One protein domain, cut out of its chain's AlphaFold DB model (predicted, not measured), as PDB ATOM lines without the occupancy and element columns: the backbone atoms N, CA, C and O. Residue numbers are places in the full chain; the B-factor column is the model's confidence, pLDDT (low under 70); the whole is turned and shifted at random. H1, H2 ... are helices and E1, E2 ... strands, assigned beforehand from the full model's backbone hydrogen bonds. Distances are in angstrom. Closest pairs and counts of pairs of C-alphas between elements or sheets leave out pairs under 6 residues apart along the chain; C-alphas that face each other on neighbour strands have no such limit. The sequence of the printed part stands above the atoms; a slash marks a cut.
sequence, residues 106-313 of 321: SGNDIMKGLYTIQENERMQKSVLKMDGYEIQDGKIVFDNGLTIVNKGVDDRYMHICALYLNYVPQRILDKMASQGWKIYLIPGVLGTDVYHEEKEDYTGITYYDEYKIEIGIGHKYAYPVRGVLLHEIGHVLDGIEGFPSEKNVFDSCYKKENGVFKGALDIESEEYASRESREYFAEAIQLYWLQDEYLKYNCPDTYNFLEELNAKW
ATOM      1  N   SER A 106     151.587 239.670 253.412       49.94
ATOM      2  CA  SER A 106     152.554 238.571 253.515       49.94
ATOM      3  C   SER A 106     152.118 237.306 252.761       49.94
ATOM      4  O   SER A 106     152.980 236.566 252.298       49.94
ATOM      5  N   GLY A 107     150.814 237.040 252.634       54.22
ATOM      6  CA  GLY A 107     150.287 235.949 251.807       54.22
ATOM      7  C   GLY A 107     150.523 236.192 250.315       54.22
ATOM      8  O   GLY A 107     150.936 235.280 249.602       54.22
ATOM      9  N   ASN A 108     150.353 237.432 249.850       59.62
ATOM     10  CA  ASN A 108     150.670 237.815 248.471       59.62
ATOM     11  C   ASN A 108     152.169 237.696 248.167       59.62
ATOM     12  O   ASN A 108     152.527 237.200 247.102       59.62
ATOM     13  N   ASP A 109     153.044 238.068 249.104       55.25
ATOM     14  CA  ASP A 109     154.494 237.895 248.944       55.25
ATOM     15  C   ASP A 109     154.900 236.415 248.853       55.25
ATOM     16  O   ASP A 109     155.768 236.050 248.057       55.25
ATOM     17  N   ILE A 110     154.233 235.536 249.610       55.16
ATOM     18  CA  ILE A 110     154.427 234.082 249.502       55.16
ATOM     19  C   ILE A 110     154.005 233.585 248.112       55.16
ATOM     20  O   ILE A 110     154.746 232.820 247.491       55.16
ATOM     21  N   MET A 111     152.867 234.051 247.588       58.91
ATOM     22  CA  MET A 111     152.419 233.699 246.234       58.91
ATOM     23  C   MET A 111     153.385 234.209 245.152       58.91
ATOM     24  O   MET A 111     153.691 233.464 244.223       58.91
ATOM     25  N   LYS A 112     153.957 235.414 245.308       56.97
ATOM     26  CA  LYS A 112     155.041 235.924 244.442       56.97
ATOM     27  C   LYS A 112     156.298 235.037 244.505       56.97
ATOM     28  O   LYS A 112     156.965 234.826 243.496       56.97
ATOM     29  N   GLY A 113     156.635 234.485 245.670       49.38
ATOM     30  CA  GLY A 113     157.731 233.519 245.801       49.38
ATOM     31  C   GLY A 113     157.449 232.195 245.079       49.38
ATOM     32  O   GLY A 113     158.291 231.708 244.322       49.38
ATOM     33  N   LEU A 114     156.245 231.640 245.264       53.88
ATOM     34  CA  LEU A 114     155.787 230.406 244.606       53.88
ATOM     35  C   LEU A 114     155.760 230.535 243.082       53.88
ATOM     36  O   LEU A 114     156.138 229.602 242.378       53.88
ATOM     37  N   TYR A 115     155.395 231.708 242.583       54.62
ATOM     38  CA  TYR A 115     155.434 232.048 241.169       54.62
ATOM     39  C   TYR A 115     156.799 231.774 240.515       54.62
ATOM     40  O   TYR A 115     156.862 231.129 239.470       54.62
ATOM     41  N   THR A 116     157.902 232.191 241.149       50.50
ATOM     42  CA  THR A 116     159.252 231.989 240.583       50.50
ATOM     43  C   THR A 116     159.583 230.500 240.466       50.50
ATOM     44  O   THR A 116     160.263 230.073 239.533       50.50
ATOM     45  N   ILE A 117     159.084 229.694 241.406       50.25
ATOM     46  CA  ILE A 117     159.257 228.242 241.410       50.25
ATOM     47  C   ILE A 117     158.410 227.609 240.298       50.25
ATOM     48  O   ILE A 117     158.936 226.820 239.516       50.25
ATOM     49  N   GLN A 118     157.139 228.001 240.169       54.47
ATOM     50  CA  GLN A 118     156.218 227.485 239.149       54.47
ATOM     51  C   GLN A 118     156.682 227.791 237.725       54.47
ATOM     52  O   GLN A 118     156.677 226.897 236.877       54.47
ATOM     53  N   GLU A 119     157.132 229.021 237.469       57.34
ATOM     54  CA  GLU A 119     157.697 229.400 236.173       57.34
ATOM     55  C   GLU A 119     158.938 228.549 235.864       57.34
ATOM     56  O   GLU A 119     159.073 228.017 234.766       57.34
ATOM     57  N   ASN A 120     159.832 228.337 236.835       54.19
ATOM     58  CA  ASN A 120     161.028 227.520 236.624       54.19
ATOM     59  C   ASN A 120     160.684 226.044 236.343       54.19
ATOM     60  O   ASN A 120     161.224 225.443 235.415       54.19
ATOM     61  N   GLU A 121     159.739 225.464 237.084       56.34
ATOM     62  CA  GLU A 121     159.276 224.091 236.854       56.34
ATOM     63  C   GLU A 121     158.595 223.922 235.490       56.34
ATOM     64  O   GLU A 121     158.860 222.946 234.779       56.34
ATOM     65  N   ARG A 122     157.720 224.861 235.104       62.62
ATOM     66  CA  ARG A 122     157.051 224.846 233.795       62.62
ATOM     67  C   ARG A 122     158.067 225.023 232.674       62.62
ATOM     68  O   ARG A 122     158.036 224.228 231.738       62.62
ATOM     69  N   MET A 123     159.007 225.962 232.799       57.06
ATOM     70  CA  MET A 123     160.146 226.126 231.889       57.06
ATOM     71  C   MET A 123     160.893 224.813 231.669       57.06
ATOM     72  O   MET A 123     161.073 224.396 230.531       57.06
ATOM     73  N   GLN A 124     161.293 224.124 232.739       55.16
ATOM     74  CA  GLN A 124     162.046 222.870 232.628       55.16
ATOM     75  C   GLN A 124     161.265 221.768 231.898       55.16
ATOM     76  O   GLN A 124     161.854 221.004 231.136       55.16
ATOM     77  N   LYS A 125     159.941 221.699 232.090       55.06
ATOM     78  CA  LYS A 125     159.061 220.756 231.374       55.06
ATOM     79  C   LYS A 125     158.825 221.151 229.911       55.06
ATOM     80  O   LYS A 125     158.556 220.291 229.079       55.06
ATOM     81  N   SER A 126     158.908 222.445 229.621       48.69
ATOM     82  CA  SER A 126     158.515 223.079 228.361       48.69
ATOM     83  C   SER A 126     159.659 223.226 227.357       48.69
ATOM     84  O   SER A 126     159.442 223.071 226.161       48.69
ATOM     85  N   VAL A 127     160.893 223.435 227.833       43.47
ATOM     86  CA  VAL A 127     162.125 223.577 227.024       43.47
ATOM     87  C   VAL A 127     162.365 222.397 226.065       43.47
ATOM     88  O   VAL A 127     163.114 222.545 225.108       43.47
ATOM     89  N   LEU A 128     161.717 221.252 226.286       43.22
ATOM     90  CA  LEU A 128     161.877 220.023 225.504       43.22
ATOM     91  C   LEU A 128     160.846 219.842 224.374       43.22
ATOM     92  O   LEU A 128     160.900 218.830 223.681       43.22
ATOM     93  N   LYS A 129     159.856 220.738 224.215       49.25
ATOM     94  CA  LYS A 129     158.745 220.515 223.266       49.25
ATOM     95  C   LYS A 129     158.927 221.170 221.890       49.25
ATOM     96  O   LYS A 129     158.347 220.678 220.928       49.25
ATOM     97  N   MET A 130     159.734 222.227 221.763       53.56
ATOM     98  CA  MET A 130     159.931 222.970 220.502       53.56
ATOM     99  C   MET A 130     161.328 222.761 219.889       53.56
ATOM    100  O   MET A 130     162.025 223.718 219.555       53.56
ATOM    101  N   ASP A 131     161.735 221.501 219.717       53.31
ATOM    102  CA  ASP A 131     163.046 221.123 219.154       53.31
ATOM    103  C   ASP A 131     163.151 221.306 217.618       53.31
ATOM    104  O   ASP A 131     164.234 221.153 217.049       53.31
ATOM    105  N   GLY A 132     162.050 221.647 216.935       59.03
ATOM    106  CA  GLY A 132     161.966 221.815 215.478       59.03
ATOM    107  C   GLY A 132     161.711 223.261 215.052       59.03
ATOM    108  O   GLY A 132     160.569 223.726 215.014       59.03
ATOM    109  N   TYR A 133     162.780 223.999 214.740       64.62
ATOM    110  CA  TYR A 133     162.666 225.285 214.053       64.62
ATOM    111  C   TYR A 133     163.877 225.585 213.171       64.62
ATOM    112  O   TYR A 133     165.018 225.243 213.490       64.62
ATOM    113  N   GLU A 134     163.629 226.279 212.062       65.06
ATOM    114  CA  GLU A 134     164.676 226.768 211.169       65.06
ATOM    115  C   GLU A 134     164.938 228.255 211.433       65.06
ATOM    116  O   GLU A 134     164.009 229.068 211.481       65.06
ATOM    117  N   ILE A 135     166.216 228.616 211.593       66.69
ATOM    118  CA  ILE A 135     166.652 230.014 211.654       66.69
ATOM    119  C   ILE A 135     167.171 230.410 210.279       66.69
ATOM    120  O   ILE A 135     168.186 229.883 209.818       66.69
ATOM    121  N   GLN A 136     166.518 231.378 209.645       68.81
ATOM    122  CA  GLN A 136     166.976 231.923 208.372       68.81
ATOM    123  C   GLN A 136     166.692 233.422 208.287       68.81
ATOM    124  O   GLN A 136     165.570 233.862 208.522       68.81
ATOM    125  N   ASP A 137     167.711 234.209 207.930       75.44
ATOM    126  CA  ASP A 137     167.593 235.638 207.600       75.44
ATOM    127  C   ASP A 137     166.776 236.463 208.618       75.44
ATOM    128  O   ASP A 137     165.856 237.202 208.255       75.44
ATOM    129  N   GLY A 138     167.096 236.321 209.910       81.19
ATOM    130  CA  GLY A 138     166.414 237.044 210.990       81.19
ATOM    131  C   GLY A 138     164.983 236.562 211.246       81.19
ATOM    132  O   GLY A 138     164.139 237.344 211.682       81.19
ATOM    133  N   LYS A 139     164.678 235.299 210.936       89.75
ATOM    134  CA  LYS A 139     163.385 234.670 211.217       89.75
ATOM    135  C   LYS A 139     163.569 233.310 211.866       89.75
ATOM    136  O   LYS A 139     164.498 232.585 211.517       89.75
ATOM    137  N   ILE A 140     162.631 232.972 212.742       86.62
ATOM    138  CA  ILE A 140     162.378 231.608 213.201       86.62
ATOM    139  C   ILE A 140     161.066 231.155 212.570       86.62
ATOM    140  O   ILE A 140     160.062 231.861 212.688       86.62
ATOM    141  N   VAL A 141     161.075 229.997 211.913       88.94
ATOM    142  CA  VAL A 141     159.862 229.314 211.449       88.94
ATOM    143  C   VAL A 141     159.758 227.988 212.192       88.94
ATOM    144  O   VAL A 141     160.668 227.166 212.111       88.94
ATOM    145  N   PHE A 142     158.671 227.815 212.939       86.31
ATOM    146  CA  PHE A 142     158.372 226.577 213.655       86.31
ATOM    147  C   PHE A 142     157.750 225.539 212.718       86.31
ATOM    148  O   PHE A 142     157.180 225.897 211.686       86.31
ATOM    149  N   ASP A 143     157.781 224.266 213.113       85.06
ATOM    150  CA  ASP A 143     157.204 223.155 212.338       85.06
ATOM    151  C   ASP A 143     155.720 223.354 211.984       85.06
ATOM    152  O   ASP A 143     155.271 222.964 210.904       85.06
ATOM    153  N   ASN A 144     154.950 224.006 212.861       86.00
ATOM    154  CA  ASN A 144     153.542 224.322 212.605       86.00
ATOM    155  C   ASN A 144     153.333 225.522 211.657       86.00
ATOM    156  O   ASN A 144     152.198 225.831 211.297       86.00
ATOM    157  N   GLY A 145     154.407 226.197 211.238       89.44
ATOM    158  CA  GLY A 145     154.397 227.353 210.342       89.44
ATOM    159  C   GLY A 145     154.304 228.715 211.037       89.44
ATOM    160  O   GLY A 145     154.381 229.744 210.357       89.44
ATOM    161  N   LEU A 146     154.174 228.762 212.370       93.56
ATOM    162  CA  LEU A 146     154.241 230.021 213.113       93.56
ATOM    163  C   LEU A 146     155.610 230.675 212.875       93.56
ATOM    164  O   LEU A 146     156.637 230.000 212.806       93.56
ATOM    165  N   THR A 147     155.632 231.998 212.706       94.31
ATOM    166  CA  THR A 147     156.863 232.724 212.363       94.31
ATOM    167  C   THR A 147     157.137 233.854 213.348       94.31
ATOM    168  O   THR A 147     156.271 234.703 213.576       94.31
ATOM    169  N   ILE A 148     158.374 233.917 213.845       92.62
ATOM    170  CA  ILE A 148     158.937 235.085 214.533       92.62
ATOM    171  C   ILE A 148     159.860 235.815 213.556       92.62
ATOM    172  O   ILE A 148     160.703 235.197 212.906       92.62
ATOM    173  N   VAL A 149     159.713 237.134 213.445       94.81
ATOM    174  CA  VAL A 149     160.489 237.994 212.545       94.81
ATOM    175  C   VAL A 149     161.252 239.037 213.358       94.81
ATOM    176  O   VAL A 149     160.651 239.923 213.964       94.81
ATOM    177  N   ASN A 150     162.581 238.992 213.319       88.69
ATOM    178  CA  ASN A 150     163.443 240.026 213.881       88.69
ATOM    179  C   ASN A 150     163.534 241.230 212.923       88.69
ATOM    180  O   ASN A 150     163.896 241.089 211.752       88.69
ATOM    181  N   LYS A 151     163.204 242.433 213.411       92.44
ATOM    182  CA  LYS A 151     163.287 243.704 212.667       92.44
ATOM    183  C   LYS A 151     164.473 244.584 213.076       92.44
ATOM    184  O   LYS A 151     164.478 245.771 212.763       92.44
ATOM    185  N   GLY A 152     165.490 244.009 213.716       83.88
ATOM    186  CA  GLY A 152     166.732 244.701 214.081       83.88
ATOM    187  C   GLY A 152     167.002 244.768 215.584       83.88
ATOM    188  O   GLY A 152     167.683 245.687 216.032       83.88
ATOM    189  N   VAL A 153     166.461 243.825 216.358       82.19
ATOM    190  CA  VAL A 153     166.793 243.610 217.773       82.19
ATOM    191  C   VAL A 153     167.893 242.552 217.908       82.19
ATOM    192  O   VAL A 153     168.251 241.887 216.938       82.19
ATOM    193  N   ASP A 154     168.442 242.381 219.110       77.81
ATOM    194  CA  ASP A 154     169.399 241.303 219.397       77.81
ATOM    195  C   ASP A 154     168.746 239.922 219.174       77.81
ATOM    196  O   ASP A 154     167.655 239.658 219.685       77.81
ATOM    197  N   ASP A 155     169.407 239.034 218.425       71.06
ATOM    198  CA  ASP A 155     168.851 237.731 218.029       71.06
ATOM    199  C   ASP A 155     168.452 236.846 219.219       71.06
ATOM    200  O   ASP A 155     167.548 236.014 219.102       71.06
ATOM    201  N   ARG A 156     169.047 237.062 220.401       72.88
ATOM    202  CA  ARG A 156     168.671 236.349 221.632       72.88
ATOM    203  C   ARG A 156     167.194 236.522 221.982       72.88
ATOM    204  O   ARG A 156     166.606 235.601 222.543       72.88
ATOM    205  N   TYR A 157     166.568 237.645 221.622       75.38
ATOM    206  CA  TYR A 157     165.147 237.864 221.895       75.38
ATOM    207  C   TYR A 157     164.230 236.944 221.085       75.38
ATOM    208  O   TYR A 157     163.166 236.594 221.587       75.38
ATOM    209  N   MET A 158     164.637 236.486 219.894       76.81
ATOM    210  CA  MET A 158     163.868 235.475 219.154       76.81
ATOM    211  C   MET A 158     163.841 234.141 219.902       76.81
ATOM    212  O   MET A 158     162.789 233.517 220.006       76.81
ATOM    213  N   HIS A 159     164.977 233.736 220.476       72.88
ATOM    214  CA  HIS A 159     165.064 232.521 221.286       72.88
ATOM    215  C   HIS A 159     164.269 232.644 222.589       72.88
ATOM    216  O   HIS A 159     163.601 231.698 222.987       72.88
ATOM    217  N   ILE A 160     164.292 233.820 223.226       74.81
ATOM    218  CA  ILE A 160     163.462 234.095 224.405       74.81
ATOM    219  C   ILE A 160     161.972 234.050 224.030       74.81
ATOM    220  O   ILE A 160     161.184 233.478 224.773       74.81
ATOM    221  N   CYS A 161     161.571 234.577 222.867       79.06
ATOM    222  CA  CYS A 161     160.184 234.463 222.402       79.06
ATOM    223  C   CYS A 161     159.787 233.002 222.204       79.06
ATOM    224  O   CYS A 161     158.792 232.567 222.769       79.06
ATOM    225  N   ALA A 162     160.591 232.238 221.459       77.62
ATOM    226  CA  ALA A 162     160.355 230.814 221.231       77.62
ATOM    227  C   ALA A 162     160.216 230.035 222.545       77.62
ATOM    228  O   ALA A 162     159.334 229.197 222.693       77.62
ATOM    229  N   LEU A 163     161.050 230.364 223.527       75.12
ATOM    230  CA  LEU A 163     160.991 229.776 224.851       75.12
ATOM    231  C   LEU A 163     159.655 230.055 225.557       75.12
ATOM    232  O   LEU A 163     159.039 229.118 226.063       75.12
ATOM    233  N   TYR A 164     159.195 231.310 225.561       80.00
ATOM    234  CA  TYR A 164     157.935 231.685 226.205       80.00
ATOM    235  C   TYR A 164     156.697 231.165 225.469       80.00
ATOM    236  O   TYR A 164     155.676 230.937 226.110       80.00
ATOM    237  N   LEU A 165     156.778 230.882 224.164       84.81
ATOM    238  CA  LEU A 165     155.675 230.237 223.444       84.81
ATOM    239  C   LEU A 165     155.318 228.858 224.009       84.81
ATOM    240  O   LEU A 165     154.159 228.474 223.922       84.81
ATOM    241  N   ASN A 166     156.245 228.151 224.661       78.31
ATOM    242  CA  ASN A 166     155.931 226.849 225.258       78.31
ATOM    243  C   ASN A 166     154.921 226.913 226.423       78.31
ATOM    244  O   ASN A 166     154.416 225.879 226.857       78.31
ATOM    245  N   TYR A 167     154.634 228.105 226.951       81.38
ATOM    246  CA  TYR A 167     153.575 228.298 227.943       81.38
ATOM    247  C   TYR A 167     152.173 228.275 227.344       81.38
ATOM    248  O   TYR A 167     151.198 228.061 228.063       81.38
ATOM    249  N   VAL A 168     152.073 228.509 226.039       88.50
ATOM    250  CA  VAL A 168     150.809 228.566 225.320       88.50
ATOM    251  C   VAL A 168     150.458 227.153 224.846       88.50
ATOM    252  O   VAL A 168     151.307 226.492 224.245       88.50
ATOM    253  N   PRO A 169     149.221 226.673 225.069       90.31
ATOM    254  CA  PRO A 169     148.756 225.401 224.519       90.31
ATOM    255  C   PRO A 169     149.054 225.260 223.019       90.31
ATOM    256  O   PRO A 169     148.745 226.165 222.234       90.31
ATOM    257  N   GLN A 170     149.601 224.115 222.598       88.25
ATOM    258  CA  GLN A 170     150.077 223.925 221.223       88.25
ATOM    259  C   GLN A 170     148.957 224.136 220.198       88.25
ATOM    260  O   GLN A 170     149.162 224.767 219.164       88.25
ATOM    261  N   ARG A 171     147.731 223.708 220.518       92.00
ATOM    262  CA  ARG A 171     146.557 223.905 219.651       92.00
ATOM    263  C   ARG A 171     146.234 225.379 219.386       92.00
ATOM    264  O   ARG A 171     145.726 225.693 218.308       92.00
ATOM    265  N   ILE A 172     146.522 226.282 220.328       94.75
ATOM    266  CA  ILE A 172     146.377 227.732 220.116       94.75
ATOM    267  C   ILE A 172     147.444 228.203 219.130       94.75
ATOM    268  O   ILE A 172     147.113 228.884 218.161       94.75
ATOM    269  N   LEU A 173     148.699 227.785 219.312       94.19
ATOM    270  CA  LEU A 173     149.795 228.123 218.399       94.19
ATOM    271  C   LEU A 173     149.543 227.596 216.979       94.19
ATOM    272  O   LEU A 173     149.778 228.308 216.002       94.19
ATOM    273  N   ASP A 174     149.001 226.387 216.848       93.38
ATOM    274  CA  ASP A 174     148.620 225.801 215.559       93.38
ATOM    275  C   ASP A 174     147.472 226.575 214.914       93.38
ATOM    276  O   ASP A 174     147.478 226.837 213.707       93.38
ATOM    277  N   LYS A 175     146.485 226.997 215.715       95.81
ATOM    278  CA  LYS A 175     145.403 227.850 215.230       95.81
ATOM    279  C   LYS A 175     145.948 229.182 214.728       95.81
ATOM    280  O   LYS A 175     145.580 229.591 213.624       95.81
ATOM    281  N   MET A 176     146.846 229.804 215.488       97.25
ATOM    282  CA  MET A 176     147.530 231.033 215.102       97.25
ATOM    283  C   MET A 176     148.264 230.857 213.768       97.25
ATOM    284  O   MET A 176     148.031 231.615 212.823       97.25
ATOM    285  N   ALA A 177     149.081 229.808 213.648       95.81
ATOM    286  CA  ALA A 177     149.810 229.496 212.425       95.81
ATOM    287  C   ALA A 177     148.869 229.271 211.229       95.81
ATOM    288  O   ALA A 177     149.079 229.840 210.157       95.81
ATOM    289  N   SER A 178     147.772 228.526 211.420       96.69
ATOM    290  CA  SER A 178     146.781 228.246 210.370       96.69
ATOM    291  C   SER A 178     146.054 229.495 209.854       96.69
ATOM    292  O   SER A 178     145.609 229.523 208.707       96.69
ATOM    293  N   GLN A 179     145.930 230.526 210.692       96.88
ATOM    294  CA  GLN A 179     145.357 231.826 210.331       96.88
ATOM    295  C   GLN A 179     146.403 232.787 209.746       96.88
ATOM    296  O   GLN A 179     146.041 233.851 209.254       96.88
ATOM    297  N   GLY A 180     147.682 232.407 209.760       96.94
ATOM    298  CA  GLY A 180     148.777 233.212 209.232       96.94
ATOM    299  C   GLY A 180     149.330 234.245 210.211       96.94
ATOM    300  O   GLY A 180     149.995 235.178 209.755       96.94
ATOM    301  N   TRP A 181     149.089 234.083 211.520       98.19
ATOM    302  CA  TRP A 181     149.640 234.977 212.539       98.19
ATOM    303  C   TRP A 181     151.169 234.996 212.524       98.19
ATOM    304  O   TRP A 181     151.824 233.968 212.340       98.19
ATOM    305  N   LYS A 182     151.745 236.179 212.746       97.62
ATOM    306  CA  LYS A 182     153.198 236.386 212.834       97.62
ATOM    307  C   LYS A 182     153.559 237.303 213.991       97.62
ATOM    308  O   LYS A 182     152.850 238.268 214.264       97.62
ATOM    309  N   ILE A 183     154.701 237.026 214.612       96.81
ATOM    310  CA  ILE A 183     155.246 237.804 215.727       96.81
ATOM    311  C   ILE A 183     156.450 238.599 215.223       96.81
ATOM    312  O   ILE A 183     157.344 238.041 214.588       96.81
ATOM    313  N   TYR A 184     156.493 239.897 215.506       95.19
ATOM    314  CA  TYR A 184     157.549 240.801 215.057       95.19
ATOM    315  C   TYR A 184     158.256 241.433 216.248       95.19
ATOM    316  O   TYR A 184     157.617 242.035 217.104       95.19
ATOM    317  N   LEU A 185     159.585 241.341 216.270       90.94
ATOM    318  CA  LEU A 185     160.414 241.962 217.303       90.94
ATOM    319  C   LEU A 185     161.028 243.245 216.759       90.94
ATOM    320  O   LEU A 185     161.799 243.202 215.795       90.94
ATOM    321  N   ILE A 186     160.675 244.376 217.362       90.88
ATOM    322  CA  ILE A 186     160.976 245.722 216.868       90.88
ATOM    323  C   ILE A 186     161.837 246.457 217.905       90.88
ATOM    324  O   ILE A 186     161.562 246.357 219.097       90.88
ATOM    325  N   PRO A 187     162.897 247.184 217.510       86.31
ATOM    326  CA  PRO A 187     163.707 247.940 218.463       86.31
ATOM    327  C   PRO A 187     162.941 249.137 219.046       86.31
ATOM    328  O   PRO A 187     162.332 249.907 218.307       86.31
ATOM    329  N   GLY A 188     163.055 249.346 220.360       82.38
ATOM    330  CA  GLY A 188     162.463 250.485 221.068       82.38
ATOM    331  C   GLY A 188     161.034 250.245 221.564       82.38
ATOM    332  O   GLY A 188     160.636 249.110 221.806       82.38
ATOM    333  N   VAL A 189     160.297 251.338 221.766       75.88
ATOM    334  CA  VAL A 189     158.857 251.328 222.080       75.88
ATOM    335  C   VAL A 189     158.058 251.434 220.784       75.88
ATOM    336  O   VAL A 189     158.545 252.011 219.809       75.88
ATOM    337  N   LEU A 190     156.848 250.876 220.755       76.88
ATOM    338  CA  LEU A 190     156.025 250.846 219.540       76.88
ATOM    339  C   LEU A 190     155.244 252.150 219.342       76.88
ATOM    340  O   LEU A 190     154.973 252.551 218.211       76.88
ATOM    341  N   GLY A 191     154.944 252.845 220.436       74.25
ATOM    342  CA  GLY A 191     154.318 254.157 220.420       74.25
ATOM    343  C   GLY A 191     154.042 254.668 221.827       74.25
ATOM    344  O   GLY A 191     154.430 254.046 222.813       74.25
ATOM    345  N   THR A 192     153.375 255.818 221.891       69.75
ATOM    346  CA  THR A 192     152.919 256.439 223.139       69.75
ATOM    347  C   THR A 192     151.421 256.666 223.064       69.75
ATOM    348  O   THR A 192     150.969 257.233 222.064       69.75
ATOM    349  N   ASP A 193     150.692 256.331 224.119       66.06
ATOM    350  CA  ASP A 193     149.298 256.731 224.305       66.06
ATOM    351  C   ASP A 193     149.154 257.698 225.495       66.06
ATOM    352  O   ASP A 193     150.119 257.953 226.219       66.06
ATOM    353  N   VAL A 194     147.978 258.306 225.654       64.00
ATOM    354  CA  VAL A 194     147.654 259.198 226.772       64.00
ATOM    355  C   VAL A 194     146.588 258.555 227.652       64.00
ATOM    356  O   VAL A 194     145.428 258.464 227.256       64.00
ATOM    357  N   TYR A 195     146.965 258.194 228.876       58.22
ATOM    358  CA  TYR A 195     146.062 257.664 229.895       58.22
ATOM    359  C   TYR A 195     146.093 258.567 231.131       58.22
ATOM    360  O   TYR A 195     147.157 258.983 231.570       58.22
ATOM    361  N   HIS A 196     144.921 258.960 231.644       54.66
ATOM    362  CA  HIS A 196     144.789 259.935 232.746       54.66
ATOM    363  C   HIS A 196     145.682 261.190 232.622       54.66
ATOM    364  O   HIS A 196     146.212 261.682 233.609       54.66
ATOM    365  N   GLU A 197     145.800 261.742 231.409       65.31
ATOM    366  CA  GLU A 197     146.627 262.925 231.093       65.31
ATOM    367  C   GLU A 197     148.151 262.688 231.128       65.31
ATOM    368  O   GLU A 197     148.921 263.602 230.818       65.31
ATOM    369  N   GLU A 198     148.597 261.460 231.397       61.44
ATOM    370  CA  GLU A 198     149.996 261.043 231.349       61.44
ATOM    371  C   GLU A 198     150.305 260.285 230.054       61.44
ATOM    372  O   GLU A 198     149.461 259.592 229.490       61.44
ATOM    373  N   LYS A 199     151.526 260.462 229.537       66.00
ATOM    374  CA  LYS A 199     151.992 259.721 228.361       66.00
ATOM    375  C   LYS A 199     152.590 258.396 228.793       66.00
ATOM    376  O   LYS A 199     153.586 258.393 229.516       66.00
ATOM    377  N   GLU A 200     152.063 257.316 228.249       66.88
ATOM    378  CA  GLU A 200     152.555 255.967 228.486       66.88
ATOM    379  C   GLU A 200     153.081 255.352 227.197       66.88
ATOM    380  O   GLU A 200     152.467 255.476 226.139       66.88
ATOM    381  N   ASP A 201     154.230 254.687 227.284       72.12
ATOM    382  CA  ASP A 201     154.784 253.923 226.172       72.12
ATOM    383  C   ASP A 201     154.130 252.535 226.140       72.12
ATOM    384  O   ASP A 201     154.144 251.836 227.154       72.12
ATOM    385  N   TYR A 202     153.642 252.088 224.979       74.00
ATOM    386  CA  TYR A 202     153.237 250.691 224.803       74.00
ATOM    387  C   TYR A 202     154.339 249.884 224.108       74.00
ATOM    388  O   TYR A 202     155.044 250.347 223.199       74.00
ATOM    389  N   THR A 203     154.517 248.654 224.585       80.62
ATOM    390  CA  THR A 203     155.585 247.739 224.152       80.62
ATOM    391  C   THR A 203     155.057 246.499 223.440       80.62
ATOM    392  O   THR A 203     155.859 245.746 222.899       80.62
ATOM    393  N   GLY A 204     153.738 246.318 223.375       88.31
ATOM    394  CA  GLY A 204     153.059 245.264 222.626       88.31
ATOM    395  C   GLY A 204     151.845 245.819 221.894       88.31
ATOM    396  O   GLY A 204     151.306 246.851 222.294       88.31
ATOM    397  N   ILE A 205     151.481 245.190 220.777       90.88
ATOM    398  CA  ILE A 205     150.204 245.439 220.104       90.88
ATOM    399  C   ILE A 205     149.800 244.246 219.232       90.88
ATOM    400  O   ILE A 205     150.621 243.653 218.517       90.88
ATOM    401  N   THR A 206     148.500 243.954 219.235       95.50
ATOM    402  CA  THR A 206     147.865 242.918 218.418       95.50
ATOM    403  C   THR A 206     147.014 243.539 217.308       95.50
ATOM    404  O   THR A 206     146.032 244.236 217.550       95.50
ATOM    405  N   TYR A 207     147.363 243.243 216.056       95.31
ATOM    406  CA  TYR A 207     146.648 243.680 214.859       95.31
ATOM    407  C   TYR A 207     145.848 242.521 214.254       95.31
ATOM    408  O   TYR A 207     146.383 241.702 213.502       95.31
ATOM    409  N   TYR A 208     144.549 242.478 214.552       94.06
ATOM    410  CA  TYR A 208     143.641 241.416 214.101       94.06
ATOM    411  C   TYR A 208     143.506 241.328 212.576       94.06
ATOM    412  O   TYR A 208     143.573 240.233 212.022       94.06
ATOM    413  N   ASP A 209     143.372 242.465 211.890       94.00
ATOM    414  CA  ASP A 209     143.182 242.504 210.431       94.00
ATOM    415  C   ASP A 209     144.444 242.094 209.653       94.00
ATOM    416  O   ASP A 209     144.367 241.642 208.509       94.00
ATOM    417  N   GLU A 210     145.617 242.248 210.271       94.94
ATOM    418  CA  GLU A 210     146.916 241.918 209.679       94.94
ATOM    419  C   GLU A 210     147.450 240.551 210.131       94.94
ATOM    420  O   GLU A 210     148.484 240.118 209.618       94.94
ATOM    421  N   TYR A 211     146.776 239.881 211.077       96.62
ATOM    422  CA  TYR A 211     147.270 238.674 211.748       96.62
ATOM    423  C   TYR A 211     148.707 238.873 212.258       96.62
ATOM    424  O   TYR A 211     149.643 238.140 211.924       96.62
ATOM    425  N   LYS A 212     148.909 239.934 213.040       97.25
ATOM    426  CA  LYS A 212     150.239 240.402 213.431       97.25
ATOM    427  C   LYS A 212     150.294 240.781 214.907       97.25
ATOM    428  O   LYS A 212     149.446 241.529 215.373       97.25
ATOM    429  N   ILE A 213     151.336 240.327 215.597       96.94
ATOM    430  CA  ILE A 213     151.744 240.820 216.919       96.94
ATOM    431  C   ILE A 213     153.070 241.564 216.754       96.94
ATOM    432  O   ILE A 213     154.000 241.033 216.142       96.94
ATOM    433  N   GLU A 214     153.177 242.768 217.303       94.69
ATOM    434  CA  GLU A 214     154.439 243.509 217.384       94.69
ATOM    435  C   GLU A 214     154.874 243.647 218.845       94.69
ATOM    436  O   GLU A 214     154.059 243.949 219.709       94.69
ATOM    437  N   ILE A 215     156.163 243.417 219.113       91.06
ATOM    438  CA  ILE A 215     156.768 243.524 220.445       91.06
ATOM    439  C   ILE A 215     157.983 244.447 220.362       91.06
ATOM    440  O   ILE A 215     158.960 244.162 219.662       91.06
ATOM    441  N   GLY A 216     157.911 245.552 221.093       87.62
ATOM    442  CA  GLY A 216     158.967 246.533 221.274       87.62
ATOM    443  C   GLY A 216     160.021 246.057 222.273       87.62
ATOM    444  O   GLY A 216     159.730 245.750 223.429       87.62
ATOM    445  N   ILE A 217     161.277 246.020 221.837       81.56
ATOM    446  CA  ILE A 217     162.437 245.647 222.641       81.56
ATOM    447  C   ILE A 217     163.233 246.914 222.964       81.56
ATOM    448  O   ILE A 217     164.078 247.364 222.185       81.56
ATOM    449  N   GLY A 218     162.948 247.503 224.126       69.50
ATOM    450  CA  GLY A 218     163.598 248.715 224.627       69.50
ATOM    451  C   GLY A 218     164.379 248.490 225.925       69.50
ATOM    452  O   GLY A 218     164.080 247.593 226.703       69.50
ATOM    453  N   HIS A 219     165.359 249.356 226.199       55.22
ATOM    454  CA  HIS A 219     166.233 249.271 227.382       55.22
ATOM    455  C   HIS A 219     165.536 249.519 228.732       55.22
ATOM    456  O   HIS A 219     166.142 249.278 229.773       55.22
ATOM    457  N   LYS A 220     164.303 250.040 228.727       55.31
ATOM    458  CA  LYS A 220     163.580 250.454 229.940       55.31
ATOM    459  C   LYS A 220     162.928 249.279 230.681       55.31
ATOM    460  O   LYS A 220     162.752 249.363 231.889       55.31
ATOM    461  N   TYR A 221     162.630 248.182 229.987       52.56
ATOM    462  CA  TYR A 221     161.921 247.035 230.553       52.56
ATOM    463  C   TYR A 221     162.867 245.840 230.641       52.56
ATOM    464  O   TYR A 221     163.492 245.465 229.653       52.56
ATOM    465  N   ALA A 222     162.998 245.255 231.835       44.75
ATOM    466  CA  ALA A 222     163.989 244.211 232.093       44.75
ATOM    467  C   ALA A 222     163.776 242.954 231.225       44.75
ATOM    468  O   ALA A 222     164.752 242.293 230.880       44.75
ATOM    469  N   TYR A 223     162.526 242.654 230.838       55.81
ATOM    470  CA  TYR A 223     162.161 241.467 230.053       55.81
ATOM    471  C   TYR A 223     160.895 241.705 229.202       55.81
ATOM    472  O   TYR A 223     159.848 241.137 229.516       55.81
ATOM    473  N   PRO A 224     160.952 242.511 228.122       62.22
ATOM    474  CA  PRO A 224     159.766 242.871 227.336       62.22
ATOM    475  C   PRO A 224     159.052 241.640 226.770       62.22
ATOM    476  O   PRO A 224     157.838 241.587 226.752       62.22
ATOM    477  N   VAL A 225     159.789 240.597 226.391       68.44
ATOM    478  CA  VAL A 225     159.195 239.384 225.811       68.44
ATOM    479  C   VAL A 225     158.336 238.604 226.810       68.44
ATOM    480  O   VAL A 225     157.322 238.045 226.422       68.44
ATOM    481  N   ARG A 226     158.734 238.547 228.082       73.50
ATOM    482  CA  ARG A 226     158.183 237.593 229.050       73.50
ATOM    483  C   ARG A 226     156.682 237.788 229.302       73.50
ATOM    484  O   ARG A 226     155.932 236.820 229.257       73.50
ATOM    485  N   GLY A 227     156.274 239.015 229.615       75.44
ATOM    486  CA  GLY A 227     154.864 239.350 229.830       75.44
ATOM    487  C   GLY A 227     154.184 239.680 228.509       75.44
ATOM    488  O   GLY A 227     153.305 238.959 228.052       75.44
ATOM    489  N   VAL A 228     154.700 240.701 227.823       84.19
ATOM    490  CA  VAL A 228     154.061 241.288 226.638       84.19
ATOM    491  C   VAL A 228     153.709 240.241 225.582       84.19
ATOM    492  O   VAL A 228     152.603 240.265 225.068       84.19
ATOM    493  N   LEU A 229     154.580 239.266 225.288       87.81
ATOM    494  CA  LEU A 229     154.252 238.223 224.308       87.81
ATOM    495  C   LEU A 229     152.985 237.446 224.685       87.81
ATOM    496  O   LEU A 229     152.124 237.228 223.839       87.81
ATOM    497  N   LEU A 230     152.893 236.996 225.935       89.44
ATOM    498  CA  LEU A 230     151.777 236.181 226.404       89.44
ATOM    499  C   LEU A 230     150.503 237.016 226.547       89.44
ATOM    500  O   LEU A 230     149.434 236.529 226.197       89.44
ATOM    501  N   HIS A 231     150.634 238.271 226.978       91.38
ATOM    502  CA  HIS A 231     149.551 239.249 226.970       91.38
ATOM    503  C   HIS A 231     148.969 239.421 225.554       91.38
ATOM    504  O   HIS A 231     147.776 239.219 225.342       91.38
ATOM    505  N   GLU A 232     149.811 239.701 224.553       94.19
ATOM    506  CA  GLU A 232     149.353 239.883 223.169       94.19
ATOM    507  C   GLU A 232     148.757 238.596 222.575       94.19
ATOM    508  O   GLU A 232     147.762 238.627 221.853       94.19
ATOM    509  N   ILE A 233     149.300 237.423 222.917       95.69
ATOM    510  CA  ILE A 233     148.671 236.146 222.542       95.69
ATOM    511  C   ILE A 233     147.312 235.974 223.239       95.69
ATOM    512  O   ILE A 233     146.402 235.380 222.660       95.69
ATOM    513  N   GLY A 234     147.137 236.530 224.437       95.50
ATOM    514  CA  GLY A 234     145.847 236.623 225.110       95.50
ATOM    515  C   GLY A 234     144.809 237.386 224.287       95.50
ATOM    516  O   GLY A 234     143.713 236.869 224.072       95.50
ATOM    517  N   HIS A 235     145.173 238.540 223.725       96.31
ATOM    518  CA  HIS A 235     144.326 239.276 222.772       96.31
ATOM    519  C   HIS A 235     143.981 238.435 221.537       96.31
ATOM    520  O   HIS A 235     142.826 238.378 221.106       96.31
ATOM    521  N   VAL A 236     144.952 237.698 220.991       97.62
ATOM    522  CA  VAL A 236     144.692 236.774 219.875       97.62
ATOM    523  C   VAL A 236     143.686 235.687 220.257       97.62
ATOM    524  O   VAL A 236     142.759 235.423 219.486       97.62
ATOM    525  N   LEU A 237     143.830 235.069 221.432       97.00
ATOM    526  CA  LEU A 237     142.900 234.051 221.923       97.00
ATOM    527  C   LEU A 237     141.489 234.619 222.118       97.00
ATOM    528  O   LEU A 237     140.519 233.977 221.712       97.00
ATOM    529  N   ASP A 238     141.375 235.826 222.675       96.75
ATOM    530  CA  ASP A 238     140.101 236.536 222.812       96.75
ATOM    531  C   ASP A 238     139.424 236.685 221.439       96.75
ATOM    532  O   ASP A 238     138.270 236.293 221.246       96.75
ATOM    533  N   GLY A 239     140.171 237.127 220.425       96.06
ATOM    534  CA  GLY A 239     139.680 237.208 219.048       96.06
ATOM    535  C   GLY A 239     139.265 235.854 218.455       96.06
ATOM    536  O   GLY A 239     138.206 235.754 217.829       96.06
ATOM    537  N   ILE A 240     140.060 234.798 218.664       95.50
ATOM    538  CA  ILE A 240     139.770 233.437 218.174       95.50
ATOM    539  C   ILE A 240     138.457 232.897 218.763       95.50
ATOM    540  O   ILE A 240     137.685 232.257 218.045       95.50
ATOM    541  N   GLU A 241     138.186 233.170 220.038       95.25
ATOM    542  CA  GLU A 241     136.991 232.702 220.757       95.25
ATOM    543  C   GLU A 241     135.767 233.618 220.580       95.25
ATOM    544  O   GLU A 241     134.701 233.357 221.143       95.25
ATOM    545  N   GLY A 242     135.873 234.676 219.770       95.19
ATOM    546  CA  GLY A 242     134.761 235.590 219.499       95.19
ATOM    547  C   GLY A 242     134.518 236.610 220.613       95.19
ATOM    548  O   GLY A 242     133.361 236.945 220.910       95.19
ATOM    549  N   PHE A 243     135.609 237.100 221.195       95.19
ATOM    550  CA  PHE A 243     135.681 238.100 222.256       95.19
ATOM    551  C   PHE A 243     134.885 237.703 223.511       95.19
ATOM    552  O   PHE A 243     133.909 238.382 223.862       95.19
ATOM    553  N   PRO A 244     135.223 236.575 224.175       94.00
ATOM    554  CA  PRO A 244     134.687 236.237 225.490       94.00
ATOM    555  C   PRO A 244     134.838 237.374 226.505       94.00
ATOM    556  O   PRO A 244     133.941 237.538 227.333       94.00
ATOM    557  N   SER A 245     135.904 238.177 226.408       92.44
ATOM    558  CA  SER A 245     136.156 239.325 227.287       92.44
ATOM    559  C   SER A 245     135.031 240.371 227.283       92.44
ATOM    560  O   SER A 245     134.807 241.055 228.281       92.44
ATOM    561  N   GLU A 246     134.272 240.472 226.189       91.38
ATOM    562  CA  GLU A 246     133.141 241.394 226.030       91.38
ATOM    563  C   GLU A 246     131.795 240.780 226.426       91.38
ATOM    564  O   GLU A 246     130.744 241.420 226.327       91.38
ATOM    565  N   LYS A 247     131.778 239.500 226.809       90.38
ATOM    566  CA  LYS A 247     130.544 238.818 227.201       90.38
ATOM    567  C   LYS A 247     130.290 239.031 228.685       90.38
ATOM    568  O   LYS A 247     131.203 239.006 229.502       90.38
ATOM    569  N   ASN A 248     129.007 239.095 229.040       85.38
ATOM    570  CA  ASN A 248     128.551 239.281 230.422       85.38
ATOM    571  C   ASN A 248     129.167 238.291 231.424       85.38
ATOM    572  O   ASN A 248     129.300 238.626 232.597       85.38
ATOM    573  N   VAL A 249     129.492 237.070 230.982       86.56
ATOM    574  CA  VAL A 249     130.089 236.041 231.843       86.56
ATOM    575  C   VAL A 249     131.460 236.500 232.339       86.56
ATOM    576  O   VAL A 249     131.661 236.566 233.547       86.56
ATOM    577  N   PHE A 250     132.357 236.895 231.433       90.88
ATOM    578  CA  PHE A 250     133.693 237.351 231.812       90.88
ATOM    579  C   PHE A 250     133.680 238.757 232.426       90.88
ATOM    580  O   PHE A 250     134.352 239.000 233.423       90.88
ATOM    581  N   ASP A 251     132.841 239.658 231.911       86.88
ATOM    582  CA  ASP A 251     132.656 241.003 232.476       86.88
ATOM    583  C   ASP A 251     132.212 240.958 233.955       86.88
ATOM    584  O   ASP A 251     132.589 241.817 234.754       86.88
ATOM    585  N   SER A 252     131.462 239.923 234.356       88.62
ATOM    586  CA  SER A 252     131.105 239.706 235.765       88.62
ATOM    587  C   SER A 252     132.312 239.316 236.623       88.62
ATOM    588  O   SER A 252     132.436 239.828 237.736       88.62
ATOM    589  N   CYS A 253     133.204 238.457 236.113       89.00
ATOM    590  CA  CYS A 253     134.469 238.118 236.773       89.00
ATOM    591  C   CYS A 253     135.328 239.378 236.944       89.00
ATOM    592  O   CYS A 253     135.677 239.737 238.068       89.00
ATOM    593  N   TYR A 254     135.545 240.121 235.851       87.12
ATOM    594  CA  TYR A 254     136.297 241.380 235.842       87.12
ATOM    595  C   TYR A 254     135.769 242.377 236.882       87.12
ATOM    596  O   TYR A 254     136.517 242.825 237.748       87.12
ATOM    597  N   LYS A 255     134.467 242.689 236.873       87.12
ATOM    598  CA  LYS A 255     133.874 243.661 237.815       87.12
ATOM    599  C   LYS A 255     133.998 243.256 239.280       87.12
ATOM    600  O   LYS A 255     133.985 244.125 240.150       87.12
ATOM    601  N   LYS A 256     134.044 241.953 239.561       87.25
ATOM    602  CA  LYS A 256     134.150 241.422 240.920       87.25
ATOM    603  C   LYS A 256     135.600 241.388 241.403       87.25
ATOM    604  O   LYS A 256     135.839 241.618 242.586       87.25
ATOM    605  N   GLU A 257     136.543 241.090 240.512       87.56
ATOM    606  CA  GLU A 257     137.906 240.699 240.886       87.56
ATOM    607  C   GLU A 257     138.987 241.702 240.457       87.56
ATOM    608  O   GLU A 257     140.109 241.621 240.952       87.56
ATOM    609  N   ASN A 258     138.679 242.701 239.621       79.19
ATOM    610  CA  ASN A 258     139.678 243.672 239.149       79.19
ATOM    611  C   ASN A 258     140.377 244.452 240.277       79.19
ATOM    612  O   ASN A 258     141.564 244.727 240.175       79.19
ATOM    613  N   GLY A 259     139.680 244.763 241.374       74.44
ATOM    614  CA  GLY A 259     140.233 245.531 242.492       74.44
ATOM    615  C   GLY A 259     141.181 244.733 243.391       74.44
ATOM    616  O   GLY A 259     141.879 245.321 244.214       74.44
ATOM    617  N   VAL A 260     141.196 243.404 243.256       73.50
ATOM    618  CA  VAL A 260     142.127 242.501 243.955       73.50
ATOM    619  C   VAL A 260     143.149 241.874 243.011       73.50
ATOM    620  O   VAL A 260     144.128 241.291 243.474       73.50
ATOM    621  N   PHE A 261     142.948 242.023 241.700       75.25
ATOM    622  CA  PHE A 261     143.902 241.627 240.682       75.25
ATOM    623  C   PHE A 261     145.110 242.554 240.736       75.25
ATOM    624  O   PHE A 261     145.113 243.656 240.193       75.25
ATOM    625  N   LYS A 262     146.155 242.096 241.417       63.38
ATOM    626  CA  LYS A 262     147.468 242.717 241.330       63.38
ATOM    627  C   LYS A 262     148.223 241.908 240.302       63.38
ATOM    628  O   LYS A 262     148.469 240.726 240.537       63.38
ATOM    629  N   GLY A 263     148.539 242.504 239.154       57.53
ATOM    630  CA  GLY A 263     149.432 241.860 238.196       57.53
ATOM    631  C   GLY A 263     150.626 241.328 238.983       57.53
ATOM    632  O   GLY A 263     151.290 242.080 239.691       57.53
ATOM    633  N   ALA A 264     150.840 240.013 238.987       48.97
ATOM    634  CA  ALA A 264     151.770 239.376 239.925       48.97
ATOM    635  C   ALA A 264     153.255 239.698 239.635       48.97
ATOM    636  O   ALA A 264     154.165 239.098 240.205       48.97
ATOM    637  N   LEU A 265     153.500 240.678 238.767       51.09
ATOM    638  CA  LEU A 265     154.785 241.249 238.425       51.09
ATOM    639  C   LEU A 265     154.819 242.664 238.992       51.09
ATOM    640  O   LEU A 265     154.154 243.566 238.486       51.09
ATOM    641  N   ASP A 266     155.574 242.798 240.078       47.91
ATOM    642  CA  ASP A 266     155.960 244.052 240.710       47.91
ATOM    643  C   ASP A 266     156.084 245.209 239.697       47.91
ATOM    644  O   ASP A 266     156.896 245.150 238.772       47.91
ATOM    645  N   ILE A 267     155.359 246.292 240.005       43.31
ATOM    646  CA  ILE A 267     155.559 247.675 239.548       43.31
ATOM    647  C   ILE A 267     154.894 247.996 238.177       43.31
ATOM    648  O   ILE A 267     155.284 247.510 237.124       43.31
ATOM    649  N   GLU A 268     153.876 248.867 238.230       43.50
ATOM    650  CA  GLU A 268     153.146 249.566 237.137       43.50
ATOM    651  C   GLU A 268     152.035 248.832 236.352       43.50
ATOM    652  O   GLU A 268     151.265 249.500 235.669       43.50
ATOM    653  N   SER A 269     151.843 247.512 236.480       49.09
ATOM    654  CA  SER A 269     150.783 246.799 235.721       49.09
ATOM    655  C   SER A 269     149.370 246.847 236.336       49.09
ATOM    656  O   SER A 269     148.391 246.524 235.659       49.09
ATOM    657  N   GLU A 270     149.227 247.276 237.598       48.19
ATOM    658  CA  GLU A 270     147.936 247.291 238.315       48.19
ATOM    659  C   GLU A 270     146.905 248.239 237.663       48.19
ATOM    660  O   GLU A 270     145.713 247.924 237.603       48.19
ATOM    661  N   GLU A 271     147.352 249.373 237.112       51.12
ATOM    662  CA  GLU A 271     146.475 250.339 236.433       51.12
ATOM    663  C   GLU A 271     146.171 249.975 234.975       51.12
ATOM    664  O   GLU A 271     145.194 250.485 234.436       51.12
ATOM    665  N   TYR A 272     146.968 249.111 234.330       53.38
ATOM    666  CA  TYR A 272     146.757 248.699 232.934       53.38
ATOM    667  C   TYR A 272     145.758 247.537 232.825       53.38
ATOM    668  O   TYR A 272     144.788 247.612 232.074       53.38
ATOM    669  N   ALA A 273     145.910 246.512 233.669       52.56
ATOM    670  CA  ALA A 273     145.000 245.363 233.717       52.56
ATOM    671  C   ALA A 273     143.569 245.731 234.154       52.56
ATOM    672  O   ALA A 273     142.614 245.009 233.876       52.56
ATOM    673  N   SER A 274     143.403 246.845 234.871       57.50
ATOM    674  CA  SER A 274     142.112 247.290 235.399       57.50
ATOM    675  C   SER A 274     141.354 248.253 234.475       57.50
ATOM    676  O   SER A 274     140.203 248.568 234.782       57.50
ATOM    677  N   ARG A 275     141.933 248.674 233.334       67.31
ATOM    678  CA  ARG A 275     141.345 249.681 232.418       67.31
ATOM    679  C   ARG A 275     140.048 249.222 231.785       67.31
ATOM    680  O   ARG A 275     139.050 249.940 231.798       67.31
ATOM    681  N   GLU A 276     140.073 248.021 231.224       78.00
ATOM    682  CA  GLU A 276     138.952 247.450 230.499       78.00
ATOM    683  C   GLU A 276     138.988 245.922 230.509       78.00
ATOM    684  O   GLU A 276     140.031 245.299 230.696       78.00
ATOM    685  N   SER A 277     137.823 245.313 230.288       87.19
ATOM    686  CA  SER A 277     137.638 243.858 230.365       87.19
ATOM    687  C   SER A 277     138.545 243.079 229.394       87.19
ATOM    688  O   SER A 277     138.966 241.969 229.708       87.19
ATOM    689  N   ARG A 278     138.886 243.661 228.232       89.94
ATOM    690  CA  ARG A 278     139.811 243.069 227.247       89.94
ATOM    691  C   ARG A 278     141.246 242.986 227.771       89.94
ATOM    692  O   ARG A 278     141.848 241.920 227.720       89.94
ATOM    693  N   GLU A 279     141.767 244.077 228.324       86.38
ATOM    694  CA  GLU A 279     143.116 244.102 228.902       86.38
ATOM    695  C   GLU A 279     143.205 243.229 230.155       86.38
ATOM    696  O   GLU A 279     144.163 242.479 230.334       86.38
ATOM    697  N   TYR A 280     142.148 243.228 230.975       89.06
ATOM    698  CA  TYR A 280     142.031 242.301 232.096       89.06
ATOM    699  C   TYR A 280     142.088 240.840 231.642       89.06
ATOM    700  O   TYR A 280     142.764 240.025 232.266       89.06
ATOM    701  N   PHE A 281     141.398 240.497 230.548       92.81
ATOM    702  CA  PHE A 281     141.439 239.153 229.973       92.81
ATOM    703  C   PHE A 281     142.854 238.761 229.540       92.81
ATOM    704  O   PHE A 281     143.322 237.684 229.913       92.81
ATOM    705  N   ALA A 282     143.537 239.629 228.791       91.50
ATOM    706  CA  ALA A 282     144.894 239.391 228.303       91.50
ATOM    707  C   ALA A 282     145.910 239.226 229.450       91.50
ATOM    708  O   ALA A 282     146.730 238.304 229.442       91.50
ATOM    709  N   GLU A 283     145.804 240.046 230.494       88.00
ATOM    710  CA  GLU A 283     146.634 239.915 231.694       88.00
ATOM    711  C   GLU A 283     146.310 238.645 232.487       88.00
ATOM    712  O   GLU A 283     147.211 237.931 232.939       88.00
ATOM    713  N   ALA A 284     145.027 238.316 232.635       89.94
ATOM    714  CA  ALA A 284     144.605 237.133 233.366       89.94
ATOM    715  C   ALA A 284     145.029 235.840 232.655       89.94
ATOM    716  O   ALA A 284     145.526 234.930 233.310       89.94
ATOM    717  N   ILE A 285     144.916 235.736 231.328       91.75
ATOM    718  CA  ILE A 285     145.364 234.528 230.616       91.75
ATOM    719  C   ILE A 285     146.893 234.379 230.643       91.75
ATOM    720  O   ILE A 285     147.394 233.277 230.869       91.75
ATOM    721  N   GLN A 286     147.643 235.481 230.524       88.81
ATOM    722  CA  GLN A 286     149.093 235.482 230.740       88.81
ATOM    723  C   GLN A 286     149.435 234.919 232.127       88.81
ATOM    724  O   GLN A 286     150.294 234.041 232.253       88.81
ATOM    725  N   LEU A 287     148.774 235.420 233.176       84.25
ATOM    726  CA  LEU A 287     148.976 234.930 234.537       84.25
ATOM    727  C   LEU A 287     148.569 233.466 234.678       84.25
ATOM    728  O   LEU A 287     149.257 232.732 235.372       84.25
ATOM    729  N   TYR A 288     147.516 233.020 234.003       89.25
ATOM    730  CA  TYR A 288     147.083 231.628 234.033       89.25
ATOM    731  C   TYR A 288     148.140 230.696 233.427       89.25
ATOM    732  O   TYR A 288     148.465 229.661 234.002       89.25
ATOM    733  N   TRP A 289     148.758 231.069 232.308       85.69
ATOM    734  CA  TRP A 289     149.812 230.239 231.723       85.69
ATOM    735  C   TRP A 289     151.089 230.200 232.571       85.69
ATOM    736  O   TRP A 289     151.716 229.141 232.682       85.69
ATOM    737  N   LEU A 290     151.453 231.322 233.195       76.44
ATOM    738  CA  LEU A 290     152.676 231.448 233.994       76.44
ATOM    739  C   LEU A 290     152.528 230.929 235.438       76.44
ATOM    740  O   LEU A 290     153.469 230.343 235.970       76.44
ATOM    741  N   GLN A 291     151.384 231.183 236.076       72.00
ATOM    742  CA  GLN A 291     151.152 231.068 237.525       72.00
ATOM    743  C   GLN A 291     149.659 231.024 237.890       72.00
ATOM    744  O   GLN A 291     149.103 231.881 238.584       72.00
ATOM    745  N   ASP A 292     148.997 229.979 237.430       81.19
ATOM    746  CA  ASP A 292     147.575 229.740 237.634       81.19
ATOM    747  C   ASP A 292     147.139 229.732 239.114       81.19
ATOM    748  O   ASP A 292     146.044 230.197 239.434       81.19
ATOM    749  N   GLU A 293     148.005 229.310 240.039       73.75
ATOM    750  CA  GLU A 293     147.708 229.323 241.480       73.75
ATOM    751  C   GLU A 293     147.510 230.742 242.055       73.75
ATOM    752  O   GLU A 293     146.715 230.909 242.979       73.75
ATOM    753  N   TYR A 294     148.158 231.783 241.507       74.69
ATOM    754  CA  TYR A 294     147.896 233.167 241.935       74.69
ATOM    755  C   TYR A 294     146.456 233.577 241.615       74.69
ATOM    756  O   TYR A 294     145.763 234.139 242.467       74.69
ATOM    757  N   LEU A 295     145.990 233.263 240.403       79.50
ATOM    758  CA  LEU A 295     144.619 233.549 239.979       79.50
ATOM    759  C   LEU A 295     143.617 232.721 240.760       79.50
ATOM    760  O   LEU A 295     142.645 233.261 241.259       79.50
ATOM    761  N   LYS A 296     143.869 231.424 240.922       83.56
ATOM    762  CA  LYS A 296     143.001 230.536 241.701       83.56
ATOM    763  C   LYS A 296     142.763 231.053 243.115       83.56
ATOM    764  O   LYS A 296     141.693 230.852 243.683       83.56
ATOM    765  N   TYR A 297     143.772 231.712 243.669       77.06
ATOM    766  CA  TYR A 297     143.729 232.288 244.992       77.06
ATOM    767  C   TYR A 297     143.073 233.681 245.016       77.06
ATOM    768  O   TYR A 297     142.088 233.862 245.723       77.06
ATOM    769  N   ASN A 298     143.562 234.660 244.249       78.19
ATOM    770  CA  ASN A 298     143.079 236.049 244.326       78.19
ATOM    771  C   ASN A 298     141.881 236.361 243.412       78.19
ATOM    772  O   ASN A 298     141.108 237.272 243.706       78.19
ATOM    773  N   CYS A 299     141.721 235.625 242.313       86.50
ATOM    774  CA  CYS A 299     140.699 235.837 241.285       86.50
ATOM    775  C   CYS A 299     140.045 234.497 240.871       86.50
ATOM    776  O   CYS A 299     140.175 234.072 239.718       86.50
ATOM    777  N   PRO A 300     139.411 233.769 241.812       88.94
ATOM    778  CA  PRO A 300     138.930 232.407 241.585       88.94
ATOM    779  C   PRO A 300     137.856 232.294 240.496       88.94
ATOM    780  O   PRO A 300     137.818 231.280 239.797       88.94
ATOM    781  N   ASP A 301     136.986 233.292 240.316       91.81
ATOM    782  CA  ASP A 301     135.979 233.260 239.250       91.81
ATOM    783  C   ASP A 301     136.654 233.407 237.880       91.81
ATOM    784  O   ASP A 301     136.310 232.690 236.940       91.81
ATOM    785  N   THR A 302     137.647 234.294 237.781       92.81
ATOM    786  CA  THR A 302     138.487 234.451 236.589       92.81
ATOM    787  C   THR A 302     139.280 233.178 236.309       92.81
ATOM    788  O   THR A 302     139.270 232.697 235.180       92.81
ATOM    789  N   TYR A 303     139.902 232.570 237.324       92.69
ATOM    790  CA  TYR A 303     140.597 231.287 237.183       92.69
ATOM    791  C   TYR A 303     139.677 230.198 236.627       92.69
ATOM    792  O   TYR A 303     140.027 229.554 235.645       92.69
ATOM    793  N   ASN A 304     138.486 230.021 237.206       93.88
ATOM    794  CA  ASN A 304     137.545 228.990 236.760       93.88
ATOM    795  C   ASN A 304     137.100 229.218 235.311       93.88
ATOM    796  O   ASN A 304     137.025 228.270 234.532       93.88
ATOM    797  N   PHE A 305     136.850 230.473 234.932       94.94
ATOM    798  CA  PHE A 305     136.540 230.820 233.549       94.94
ATOM    799  C   PHE A 305     137.679 230.432 232.595       94.94
ATOM    800  O   PHE A 305     137.440 229.839 231.540       94.94
ATOM    801  N   LEU A 306     138.920 230.763 232.957       94.19
ATOM    802  CA  LEU A 306     140.093 230.466 232.138       94.19
ATOM    803  C   LEU A 306     140.396 228.967 232.090       94.19
ATOM    804  O   LEU A 306     140.794 228.485 231.038       94.19
ATOM    805  N   GLU A 307     140.145 228.222 233.164       93.81
ATOM    806  CA  GLU A 307     140.261 226.761 233.195       93.81
ATOM    807  C   GLU A 307     139.292 226.109 232.196       93.81
ATOM    808  O   GLU A 307     139.693 225.277 231.379       93.81
ATOM    809  N   GLU A 308     138.024 226.534 232.188       92.62
ATOM    810  CA  GLU A 308     137.025 226.060 231.223       92.62
ATOM    811  C   GLU A 308     137.391 226.429 229.782       92.62
ATOM    812  O   GLU A 308     137.204 225.632 228.855       92.62
ATOM    813  N   LEU A 309     137.922 227.638 229.578       93.00
ATOM    814  CA  LEU A 309     138.397 228.069 228.273       93.00
ATOM    815  C   LEU A 309     139.594 227.223 227.821       93.00
ATOM    816  O   LEU A 309     139.594 226.704 226.704       93.00
ATOM    817  N   ASN A 310     140.584 227.051 228.693       88.75
ATOM    818  CA  ASN A 310     141.811 226.319 228.423       88.75
ATOM    819  C   ASN A 310     141.542 224.832 228.166       88.75
ATOM    820  O   ASN A 310     142.183 224.251 227.300       88.75
ATOM    821  N   ALA A 311     140.535 224.225 228.799       89.25
ATOM    822  CA  ALA A 311     140.140 222.840 228.535       89.25
ATOM    823  C   ALA A 311     139.761 222.570 227.062       89.25
ATOM    824  O   ALA A 311     139.923 221.449 226.579       89.25
ATOM    825  N   LYS A 312     139.297 223.582 226.311       89.25
ATOM    826  CA  LYS A 312     139.041 223.462 224.858       89.25
ATOM    827  C   LYS A 312     140.329 223.335 224.040       89.25
ATOM    828  O   LYS A 312     140.320 222.750 222.953       89.25
ATOM    829  N   TRP A 313     141.401 223.924 224.559       90.12
ATOM    830  CA  TRP A 313     142.690 224.116 223.904       90.12
ATOM    831  C   TRP A 313     143.784 223.205 224.443       90.12
ATOM    832  O   TRP A 313     144.812 223.069 223.787       90.12
TER     833      TRP A 313
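AT A GLANCE: This is residues 106 to 313 of the 321 residues of an uncharacterized protein of Clostridium sp. AF18-27 (UniProt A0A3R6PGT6). A twisted sheet of six strands is covered on one face by H2 and H4; H4 is the core, and beyond it crossed helices gather round the kinked H7. The long H1 packs on H7 near Tyr 115 and runs along the outside of the body, while the hairpin E5 and E6 reaches away from the sheet as an arm. The printed part has 208 residues, with eight named helices and eight named strands in the order H1 E1 E2 E3 H2 H3 E4 E5 E6 E7 E8 H4 H5 H6 H7 H8; the class is mixed. The large sheet, order E1 E2 E3 E4 E8 E7, is mixed; the whole is compact, with a radius of gyration of the C-alphas of 16.5 A and spans of 47 by 40 by 35 A.

IN THESE COORDINATES: Find C-alpha 182 at (153.198, 236.386, 212.834): there E4, residues 182 to 187, begins its 16.6 A. The sheet also holds E1, 133 to 136, E2, 139 to 142, E3, 147 to 150, E8, 212 to 217, and E7, 204 to 207. E5, 191 to 195, and E6, 198 to 202, pair separately. Next look at H2, 156 to 165, H3, 170 to 179, and H4, 224 to 240, 23.9 A long. H5 is 248 to 257, H6 270 to 273, H7 277 to 298, and H8 300 to 311, ending at (140.140, 222.840, 228.535). H1, 106 to 126, runs 30.1 A from (152.554, 238.571, 253.515).

HOW THE PARTS SIT: Look between parallel E4 and E8 for N 184 and O 213, 2.8 A apart; E8 and E7 form a hairpin, with N 207 and O 212 at 2.8 A. E1 E2 E3 is a meander, antiparallel neighbours in turn, with N 134 and O 141 at 3.1 A and N 140 and O 148 at 2.9 A. E3, H2 H3, E4 is a strand-helix-strand unit, parallel neighbours joined through helices, with a left-handed crossover; N 149 and O 183 are 2.8 A apart. H2 and H4 on the same face give two layers, sheet and helices; H4 lies over E8 and E7 at a height of 8.4 A over the sheet. H3 only grazes the sheet with residues 173 to 177. H7, the hub, touches H4, closest C-alphas Gly 234 and Ala 282, 4.3 A, and H1, Tyr 115 and Gln 291, 5.7 A. H7 and H6 touch only at the corner. H5 and H8 touch, closest C-alphas Cys 253 and Thr 302, 5.4 A. In E5 and E6, N 193 and O 200 are 2.8 A apart. Every O i to N i+4 pair is within hydrogen-bond range in H2, H3 and H8, against 15 of 17 in H1, 12 of 13 in H4, 5 of 6 in H5 and 15 of 18 in H7; H6 is too short for one.

THE WHOLE: The two C-alphas farthest apart, Ser 106 and Asp 137, are 48.4 A apart. The printed part has no cut; the link from H5 to H6, residues 258 to 269, is long. Confidence is under 70 in residues 106 to 136, 192 to 200, 218 to 225 and 262 to 275.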